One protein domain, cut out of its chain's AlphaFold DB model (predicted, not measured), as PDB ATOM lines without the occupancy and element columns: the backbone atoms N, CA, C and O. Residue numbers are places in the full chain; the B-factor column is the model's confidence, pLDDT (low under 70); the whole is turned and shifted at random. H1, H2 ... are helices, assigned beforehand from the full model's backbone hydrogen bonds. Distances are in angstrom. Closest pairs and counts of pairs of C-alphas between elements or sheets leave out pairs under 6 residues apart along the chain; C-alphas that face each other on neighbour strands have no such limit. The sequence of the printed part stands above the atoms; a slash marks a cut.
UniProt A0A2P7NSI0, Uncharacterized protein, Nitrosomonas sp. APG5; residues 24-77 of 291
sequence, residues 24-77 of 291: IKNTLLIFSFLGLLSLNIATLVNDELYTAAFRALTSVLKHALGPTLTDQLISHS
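Overview. This is residues 24 to 77 of the 291 residues of an uncharacterized protein of Nitrosomonas sp. APG5 (UniProt A0A2P7NSI0). Two long helices, H1 and H2, meet near their ends in an open V, and a short third helix, H3, folds back on the far part of H2. Residues 24 to 38 of H1 stick out as a free arm. The printed part has 54 residues with three named helices, H1, H2 and H3 in chain order, and no named strand: all helix. It is loose, with a radius of gyration of the C-alphas of 14.5 A, and spans 42 by 26 by 15 A.

Along the chain. Find C-alpha 24 at (-31.221, -3.961, 14.993); from there H1, residues 24 to 45, runs 31.1 A. H2, residues 47 to 65, begins at (-10.183, -14.598, -10.140) and runs 26.3 A. H3, residues 67 to 74, ends at (-23.770, -25.771, -14.850).

Arrangement. Look at Thr 43 and Tyr 50, whose C-alphas, 4.5 A apart, are the closest of H1 and H2. These helices touch only at the corner by their link, with residues 42 to 44 and 49 to 53 alone, at a steep tilt of 65 degrees, opposite ways. H2, with residues 58 to 62 alone, touches H3; the closest C-alphas, of Lys 62 and Thr 70, are 5.7 A apart. H2 and H3 form a helical hairpin, at a steep tilt of 43 degrees, opposite ways. H1 and H3 are apart. In H1, H2 and H3 every O i to N i+4 pair is within hydrogen-bond range.

Size, cuts and confidence. The C-alphas of Ile 24 and Thr 68, the two farthest apart, are 42.2 A from each other. The printed part has no cut, and both links are tight. Mean pLDDT of the printed part is 83.1, and no printed residue is under 70.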
ATOM      1  N   ILE A  24     -32.051  -2.750  15.104       82.50
ATOM      2  CA  ILE A  24     -31.221  -3.961  14.993       82.50
ATOM      3  C   ILE A  24     -31.554  -4.725  13.713       82.50
ATOM      4  O   ILE A  24     -30.664  -5.121  12.969       82.50
ATOM      5  N   LYS A  25     -32.844  -4.897  13.415       78.81
ATOM      6  CA  LYS A  25     -33.279  -5.534  12.171       78.81
ATOM      7  C   LYS A  25     -32.807  -4.737  10.950       78.81
ATOM      8  O   LYS A  25     -32.288  -5.330  10.013       78.81
ATOM      9  N   ASN A  26     -32.916  -3.406  10.983       79.94
ATOM     10  CA  ASN A  26     -32.399  -2.548   9.917       79.94
ATOM     11  C   ASN A  26     -30.873  -2.619   9.794       79.94
ATOM     12  O   ASN A  26     -30.385  -2.696   8.676       79.94
ATOM     13  N   THR A  27     -30.110  -2.620  10.889       82.94
ATOM     14  CA  THR A  27     -28.644  -2.716  10.818       82.94
ATOM     15  C   THR A  27     -28.205  -4.070  10.278       82.94
ATOM     16  O   THR A  27     -27.322  -4.112   9.432       82.94
ATOM     17  N   LEU A  28     -28.847  -5.166  10.683       84.00
ATOM     18  CA  LEU A  28     -28.541  -6.512  10.186       84.00
ATOM     19  C   LEU A  28     -28.855  -6.643   8.686       84.00
ATOM     20  O   LEU A  28     -28.057  -7.190   7.929       84.00
ATOM     21  N   LEU A  29     -29.967  -6.053   8.236       83.50
ATOM     22  CA  LEU A  29     -30.295  -5.951   6.812       83.50
ATOM     23  C   LEU A  29     -29.284  -5.089   6.042       83.50
ATOM     24  O   LEU A  29     -28.868  -5.484   4.956       83.50
ATOM     25  N   ILE A  30     -28.845  -3.959   6.609       84.00
ATOM     26  CA  ILE A  30     -27.813  -3.094   6.012       84.00
ATOM     27  C   ILE A  30     -26.484  -3.845   5.889       84.00
ATOM     28  O   ILE A  30     -25.872  -3.804   4.827       84.00
ATOM     29  N   PHE A  31     -26.052  -4.573   6.923       85.12
ATOM     30  CA  PHE A  31     -24.824  -5.373   6.877       85.12
ATOM     31  C   PHE A  31     -24.913  -6.528   5.883       85.12
ATOM     32  O   PHE A  31     -23.941  -6.789   5.183       85.12
ATOM     33  N   SER A  32     -26.069  -7.185   5.760       86.44
ATOM     34  CA  SER A  32     -26.281  -8.201   4.726       86.44
ATOM     35  C   SER A  32     -26.199  -7.600   3.322       86.44
ATOM     36  O   SER A  32     -25.595  -8.202   2.439       86.44
ATOM     37  N   PHE A  33     -26.774  -6.411   3.112       86.62
ATOM     38  CA  PHE A  33     -26.686  -5.706   1.833       86.62
ATOM     39  C   PHE A  33     -25.252  -5.277   1.518       86.62
ATOM     40  O   PHE A  33     -24.775  -5.535   0.416       86.62
ATOM     41  N   LEU A  34     -24.544  -4.682   2.484       85.38
ATOM     42  CA  LEU A  34     -23.133  -4.323   2.330       85.38
ATOM     43  C   LEU A  34     -22.258  -5.556   2.088       85.38
ATOM     44  O   LEU A  34     -21.342  -5.481   1.280       85.38
ATOM     45  N   GLY A  35     -22.542  -6.672   2.761       84.00
ATOM     46  CA  GLY A  35     -21.817  -7.931   2.610       84.00
ATOM     47  C   GLY A  35     -22.023  -8.574   1.240       84.00
ATOM     48  O   GLY A  35     -21.068  -9.035   0.628       84.00
ATOM     49  N   LEU A  36     -23.249  -8.564   0.710       84.06
ATOM     50  CA  LEU A  36     -23.524  -9.033  -0.653       84.06
ATOM     51  C   LEU A  36     -22.897  -8.112  -1.702       84.06
ATOM     52  O   LEU A  36     -22.366  -8.588  -2.703       84.06
ATOM     53  N   LEU A  37     -22.930  -6.798  -1.465       85.19
ATOM     54  CA  LEU A  37     -22.304  -5.818  -2.346       85.19
ATOM     55  C   LEU A  37     -20.781  -5.994  -2.366       85.19
ATOM     56  O   LEU A  37     -20.188  -6.056  -3.441       85.19
ATOM     57  N   SER A  38     -20.154  -6.120  -1.194       81.56
ATOM     58  CA  SER A  38     -18.710  -6.318  -1.082       81.56
ATOM     59  C   SER A  38     -18.278  -7.659  -1.668       81.56
ATOM     60  O   SER A  38     -17.271  -7.704  -2.369       81.56
ATOM     61  N   LEU A  39     -19.060  -8.724  -1.466       80.69
ATOM     62  CA  LEU A  39     -18.787 -10.038  -2.040       80.69
ATOM     63  C   LEU A  39     -18.900 -10.024  -3.567       80.69
ATOM     64  O   LEU A  39     -17.994 -10.518  -4.228       80.69
ATOM     65  N   ASN A  40     -19.941  -9.400  -4.131       82.44
ATOM     66  CA  ASN A  40     -20.094  -9.251  -5.584       82.44
ATOM     67  C   ASN A  40     -18.914  -8.495  -6.208       82.44
ATOM     68  O   ASN A  40     -18.390  -8.912  -7.242       82.44
ATOM     69  N   ILE A  41     -18.463  -7.411  -5.567       84.12
ATOM     70  CA  ILE A  41     -17.283  -6.655  -6.009       84.12
ATOM     71  C   ILE A  41     -16.026  -7.529  -5.909       84.12
ATOM     72  O   ILE A  41     -15.270  -7.629  -6.872       84.12
ATOM     73  N   ALA A  42     -15.816  -8.207  -4.780       80.00
ATOM     74  CA  ALA A  42     -14.646  -9.054  -4.562       80.00
ATOM     75  C   ALA A  42     -14.573 -10.232  -5.552       80.00
ATOM     76  O   ALA A  42     -13.489 -10.551  -6.038       80.00
ATOM     77  N   THR A  43     -15.713 -10.833  -5.910       81.00
ATOM     78  CA  THR A  43     -15.786 -11.888  -6.934       81.00
ATOM     79  C   THR A  43     -15.591 -11.379  -8.360       81.00
ATOM     80  O   THR A  43     -15.286 -12.173  -9.236       81.00
ATOM     81  N   LEU A  44     -15.767 -10.083  -8.629       80.25
ATOM     82  CA  LEU A  44     -15.509  -9.516  -9.956       80.25
ATOM     83  C   LEU A  44     -14.031  -9.144 -10.143       80.25
ATOM     84  O   LEU A  44     -13.519  -9.189 -11.256       80.25
ATOM     85  N   VAL A  45     -13.366  -8.741  -9.057       79.12
ATOM     86  CA  VAL A  45     -12.008  -8.174  -9.090       79.12
ATOM     87  C   VAL A  45     -10.922  -9.237  -8.902       79.12
ATOM     88  O   VAL A  45      -9.796  -9.026  -9.346       79.12
ATOM     89  N   ASN A  46     -11.229 -10.368  -8.262       85.19
ATOM     90  CA  ASN A  46     -10.251 -11.421  -7.995       85.19
ATOM     91  C   ASN A  46     -10.708 -12.783  -8.535       85.19
ATOM     92  O   ASN A  46     -11.675 -13.376  -8.046       85.19
ATOM     93  N   ASP A  47      -9.946 -13.306  -9.495       80.88
ATOM     94  CA  ASP A  47     -10.183 -14.598 -10.140       80.88
ATOM     95  C   ASP A  47     -10.122 -15.783  -9.159       80.88
ATOM     96  O   ASP A  47     -10.863 -16.758  -9.318       80.88
ATOM     97  N   GLU A  48      -9.302 -15.711  -8.105       83.94
ATOM     98  CA  GLU A  48      -9.214 -16.769  -7.089       83.94
ATOM     99  C   GLU A  48     -10.486 -16.840  -6.236       83.94
ATOM    100  O   GLU A  48     -11.013 -17.928  -5.993       83.94
ATOM    101  N   LEU A  49     -11.020 -15.681  -5.833       81.50
ATOM    102  CA  LEU A  49     -12.263 -15.588  -5.060       81.50
ATOM    103  C   LEU A  49     -13.474 -15.989  -5.902       81.50
ATOM    104  O   LEU A  49     -14.329 -16.730  -5.417       81.50
ATOM    105  N   TYR A  50     -13.525 -15.566  -7.167       82.19
ATOM    106  CA  TYR A  50     -14.546 -16.010  -8.117       82.19
ATOM    107  C   TYR A  50     -14.543 -17.535  -8.276       82.19
ATOM    108  O   TYR A  50     -15.584 -18.187  -8.175       82.19
ATOM    109  N   THR A  51     -13.360 -18.126  -8.460       83.62
ATOM    110  CA  THR A  51     -13.201 -19.574  -8.642       83.62
ATOM    111  C   THR A  51     -13.566 -20.346  -7.375       83.62
ATOM    112  O   THR A  51     -14.247 -21.371  -7.449       83.62
ATOM    113  N   ALA A  52     -13.155 -19.859  -6.200       83.88
ATOM    114  CA  ALA A  52     -13.510 -20.459  -4.917       83.88
ATOM    115  C   ALA A  52     -15.026 -20.406  -4.664       83.88
ATOM    116  O   ALA A  52     -15.619 -21.420  -4.289       83.88
ATOM    117  N   ALA A  53     -15.665 -19.264  -4.941       83.25
ATOM    118  CA  ALA A  53     -17.110 -19.093  -4.819       83.25
ATOM    119  C   ALA A  53     -17.879 -19.997  -5.796       83.25
ATOM    120  O   ALA A  53     -18.818 -20.683  -5.392       83.25
ATOM    121  N   PHE A  54     -17.442 -20.070  -7.058       86.00
ATOM    122  CA  PHE A  54     -18.032 -20.956  -8.061       86.00
ATOM    123  C   PHE A  54     -17.921 -22.429  -7.641       86.00
ATOM    124  O   PHE A  54     -18.916 -23.154  -7.670       86.00
ATOM    125  N   ARG A  55     -16.752 -22.877  -7.161       85.12
ATOM    126  CA  ARG A  55     -16.545 -24.250  -6.659       85.12
ATOM    127  C   ARG A  55     -17.424 -24.571  -5.450       85.12
ATOM    128  O   ARG A  55     -18.040 -25.637  -5.421       85.12
ATOM    129  N   ALA A  56     -17.512 -23.658  -4.483       85.50
ATOM    130  CA  ALA A  56     -18.363 -23.823  -3.307       85.50
ATOM    131  C   ALA A  56     -19.840 -23.954  -3.705       85.50
ATOM    132  O   ALA A  56     -20.518 -24.890  -3.279       85.50
ATOM    133  N   LEU A  57     -20.312 -23.082  -4.599       84.94
ATOM    134  CA  LEU A  57     -21.674 -23.112  -5.128       84.94
ATOM    135  C   LEU A  57     -21.962 -24.420  -5.877       84.94
ATOM    136  O   LEU A  57     -22.992 -25.052  -5.651       84.94
ATOM    137  N   THR A  58     -21.019 -24.881  -6.700       84.81
ATOM    138  CA  THR A  58     -21.125 -26.157  -7.425       84.81
ATOM    139  C   THR A  58     -21.237 -27.342  -6.457       84.81
ATOM    140  O   THR A  58     -22.050 -28.240  -6.668       84.81
ATOM    141  N   SER A  59     -20.457 -27.349  -5.371       85.38
ATOM    142  CA  SER A  59     -20.490 -28.407  -4.350       85.38
ATOM    143  C   SER A  59     -21.824 -28.457  -3.608       85.38
ATOM    144  O   SER A  59     -22.351 -29.541  -3.354       85.38
ATOM    145  N   VAL A  60     -22.383 -27.290  -3.274       85.81
ATOM    146  CA  VAL A  60     -23.690 -27.185  -2.614       85.81
ATOM    147  C   VAL A  60     -24.806 -27.656  -3.548       85.81
ATOM    148  O   VAL A  60     -25.643 -28.456  -3.134       85.81
ATOM    149  N   LEU A  61     -24.788 -27.237  -4.819       83.94
ATOM    150  CA  LEU A  61     -25.774 -27.680  -5.810       83.94
ATOM    151  C   LEU A  61     -25.733 -29.196  -6.026       83.94
ATOM    152  O   LEU A  61     -26.785 -29.831  -6.024       83.94
ATOM    153  N   LYS A  62     -24.536 -29.795  -6.107       84.00
ATOM    154  CA  LYS A  62     -24.374 -31.253  -6.239       84.00
ATOM    155  C   LYS A  62     -25.001 -32.023  -5.077       84.00
ATOM    156  O   LYS A  62     -25.580 -33.082  -5.302       84.00
ATOM    157  N   HIS A  63     -24.899 -31.495  -3.857       84.06
ATOM    158  CA  HIS A  63     -25.509 -32.094  -2.667       84.06
ATOM    159  C   HIS A  63     -27.033 -31.918  -2.626       84.06
ATOM    160  O   HIS A  63     -27.736 -32.815  -2.174       84.06
ATOM    161  N   ALA A  64     -27.542 -30.772  -3.085       83.19
ATOM    162  CA  ALA A  64     -28.958 -30.428  -2.972       83.19
ATOM    163  C   ALA A  64     -29.829 -31.001  -4.104       83.19
ATOM    164  O   ALA A  64     -30.945 -31.445  -3.852       83.19
ATOM    165  N   LEU A  65     -29.340 -30.975  -5.347       83.62
ATOM    166  CA  LEU A  65     -30.112 -31.317  -6.553       83.62
ATOM    167  C   LEU A  65     -29.690 -32.651  -7.186       83.62
ATOM    168  O   LEU A  65     -30.310 -33.107  -8.146       83.62
ATOM    169  N   GLY A  66     -28.634 -33.279  -6.664       84.75
ATOM    170  CA  GLY A  66     -28.017 -34.465  -7.250       84.75
ATOM    171  C   GLY A  66     -27.091 -34.146  -8.438       84.75
ATOM    172  O   GLY A  66     -27.129 -33.048  -9.009       84.75
ATOM    173  N   PRO A  67     -26.215 -35.095  -8.821       78.31
ATOM    174  CA  PRO A  67     -25.126 -34.846  -9.768       78.31
ATOM    175  C   PRO A  67     -25.608 -34.567 -11.198       78.31
ATOM    176  O   PRO A  67     -25.125 -33.635 -11.832       78.31
ATOM    177  N   THR A  68     -26.608 -35.302 -11.691       80.31
ATOM    178  CA  THR A  68     -27.087 -35.208 -13.083       80.31
ATOM    179  C   THR A  68     -27.742 -33.867 -13.414       80.31
ATOM    180  O   THR A  68     -27.423 -33.259 -14.434       80.31
ATOM    181  N   LEU A  69     -28.630 -33.374 -12.548       80.56
ATOM    182  CA  LEU A  69     -29.308 -32.085 -12.744       80.56
ATOM    183  C   LEU A  69     -28.351 -30.900 -12.565       80.56
ATOM    184  O   LEU A  69     -28.454 -29.902 -13.280       80.56
ATOM    185  N   THR A  70     -27.393 -31.018 -11.644       81.88
ATOM    186  CA  THR A  70     -26.374 -29.986 -11.424       81.88
ATOM    187  C   THR A  70     -25.456 -29.844 -12.636       81.88
ATOM    188  O   THR A  70     -25.197 -28.723 -13.072       81.88
ATOM    189  N   ASP A  71     -25.017 -30.955 -13.230       82.56
ATOM    190  CA  ASP A  71     -24.162 -30.924 -14.418       82.56
ATOM    191  C   ASP A  71     -24.889 -30.308 -15.630       82.56
ATOM    192  O   ASP A  71     -24.280 -29.539 -16.372       82.56
ATOM    193  N   GLN A  72     -26.201 -30.538 -15.793       83.19
ATOM    194  CA  GLN A  72     -27.009 -29.932 -16.866       83.19
ATOM    195  C   GLN A  72     -27.238 -28.416 -16.686       83.19
ATOM    196  O   GLN A  72     -27.282 -27.661 -17.662       83.19
ATOM    197  N   LEU A  73     -27.388 -27.949 -15.442       80.62
ATOM    198  CA  LEU A  73     -27.513 -26.520 -15.130       80.62
ATOM    199  C   LEU A  73     -26.180 -25.790 -15.316       80.62
ATOM    200  O   LEU A  73     -26.125 -24.710 -15.907       80.62
ATOM    201  N   ILE A  74     -25.095 -26.389 -14.831       83.81
ATOM    202  CA  ILE A  74     -23.770 -25.771 -14.850       83.81
ATOM    203  C   ILE A  74     -23.125 -25.871 -16.240       83.81
ATOM    204  O   ILE A  74     -22.312 -25.013 -16.582       83.81
ATOM    205  N   SER A  75     -23.532 -26.817 -17.100       80.38
ATOM    206  CA  SER A  75     -23.019 -26.923 -18.476       80.38
ATOM    207  C   SER A  75     -23.260 -25.670 -19.326       80.38
ATOM    208  O   SER A  75     -22.519 -25.427 -20.276       80.38
ATOM    209  N   HIS A  76     -24.273 -24.865 -18.988       82.81
ATOM    210  CA  HIS A  76     -24.588 -23.601 -19.664       82.81
ATOM    211  C   HIS A  76     -23.963 -22.372 -18.980       82.81
ATOM    212  O   HIS A  76     -24.157 -21.248 -19.440       82.81
ATOM    213  N   SER A  77     -23.204 -22.563 -17.896       86.44
ATOM    214  CA  SER A  77     -22.484 -21.483 -17.219       86.44
ATOM    215  C   SER A  77     -21.385 -20.893 -18.119       86.44
ATOM    216  O   SER A  77     -20.641 -21.656 -18.747       86.44
TER     217      SER A  77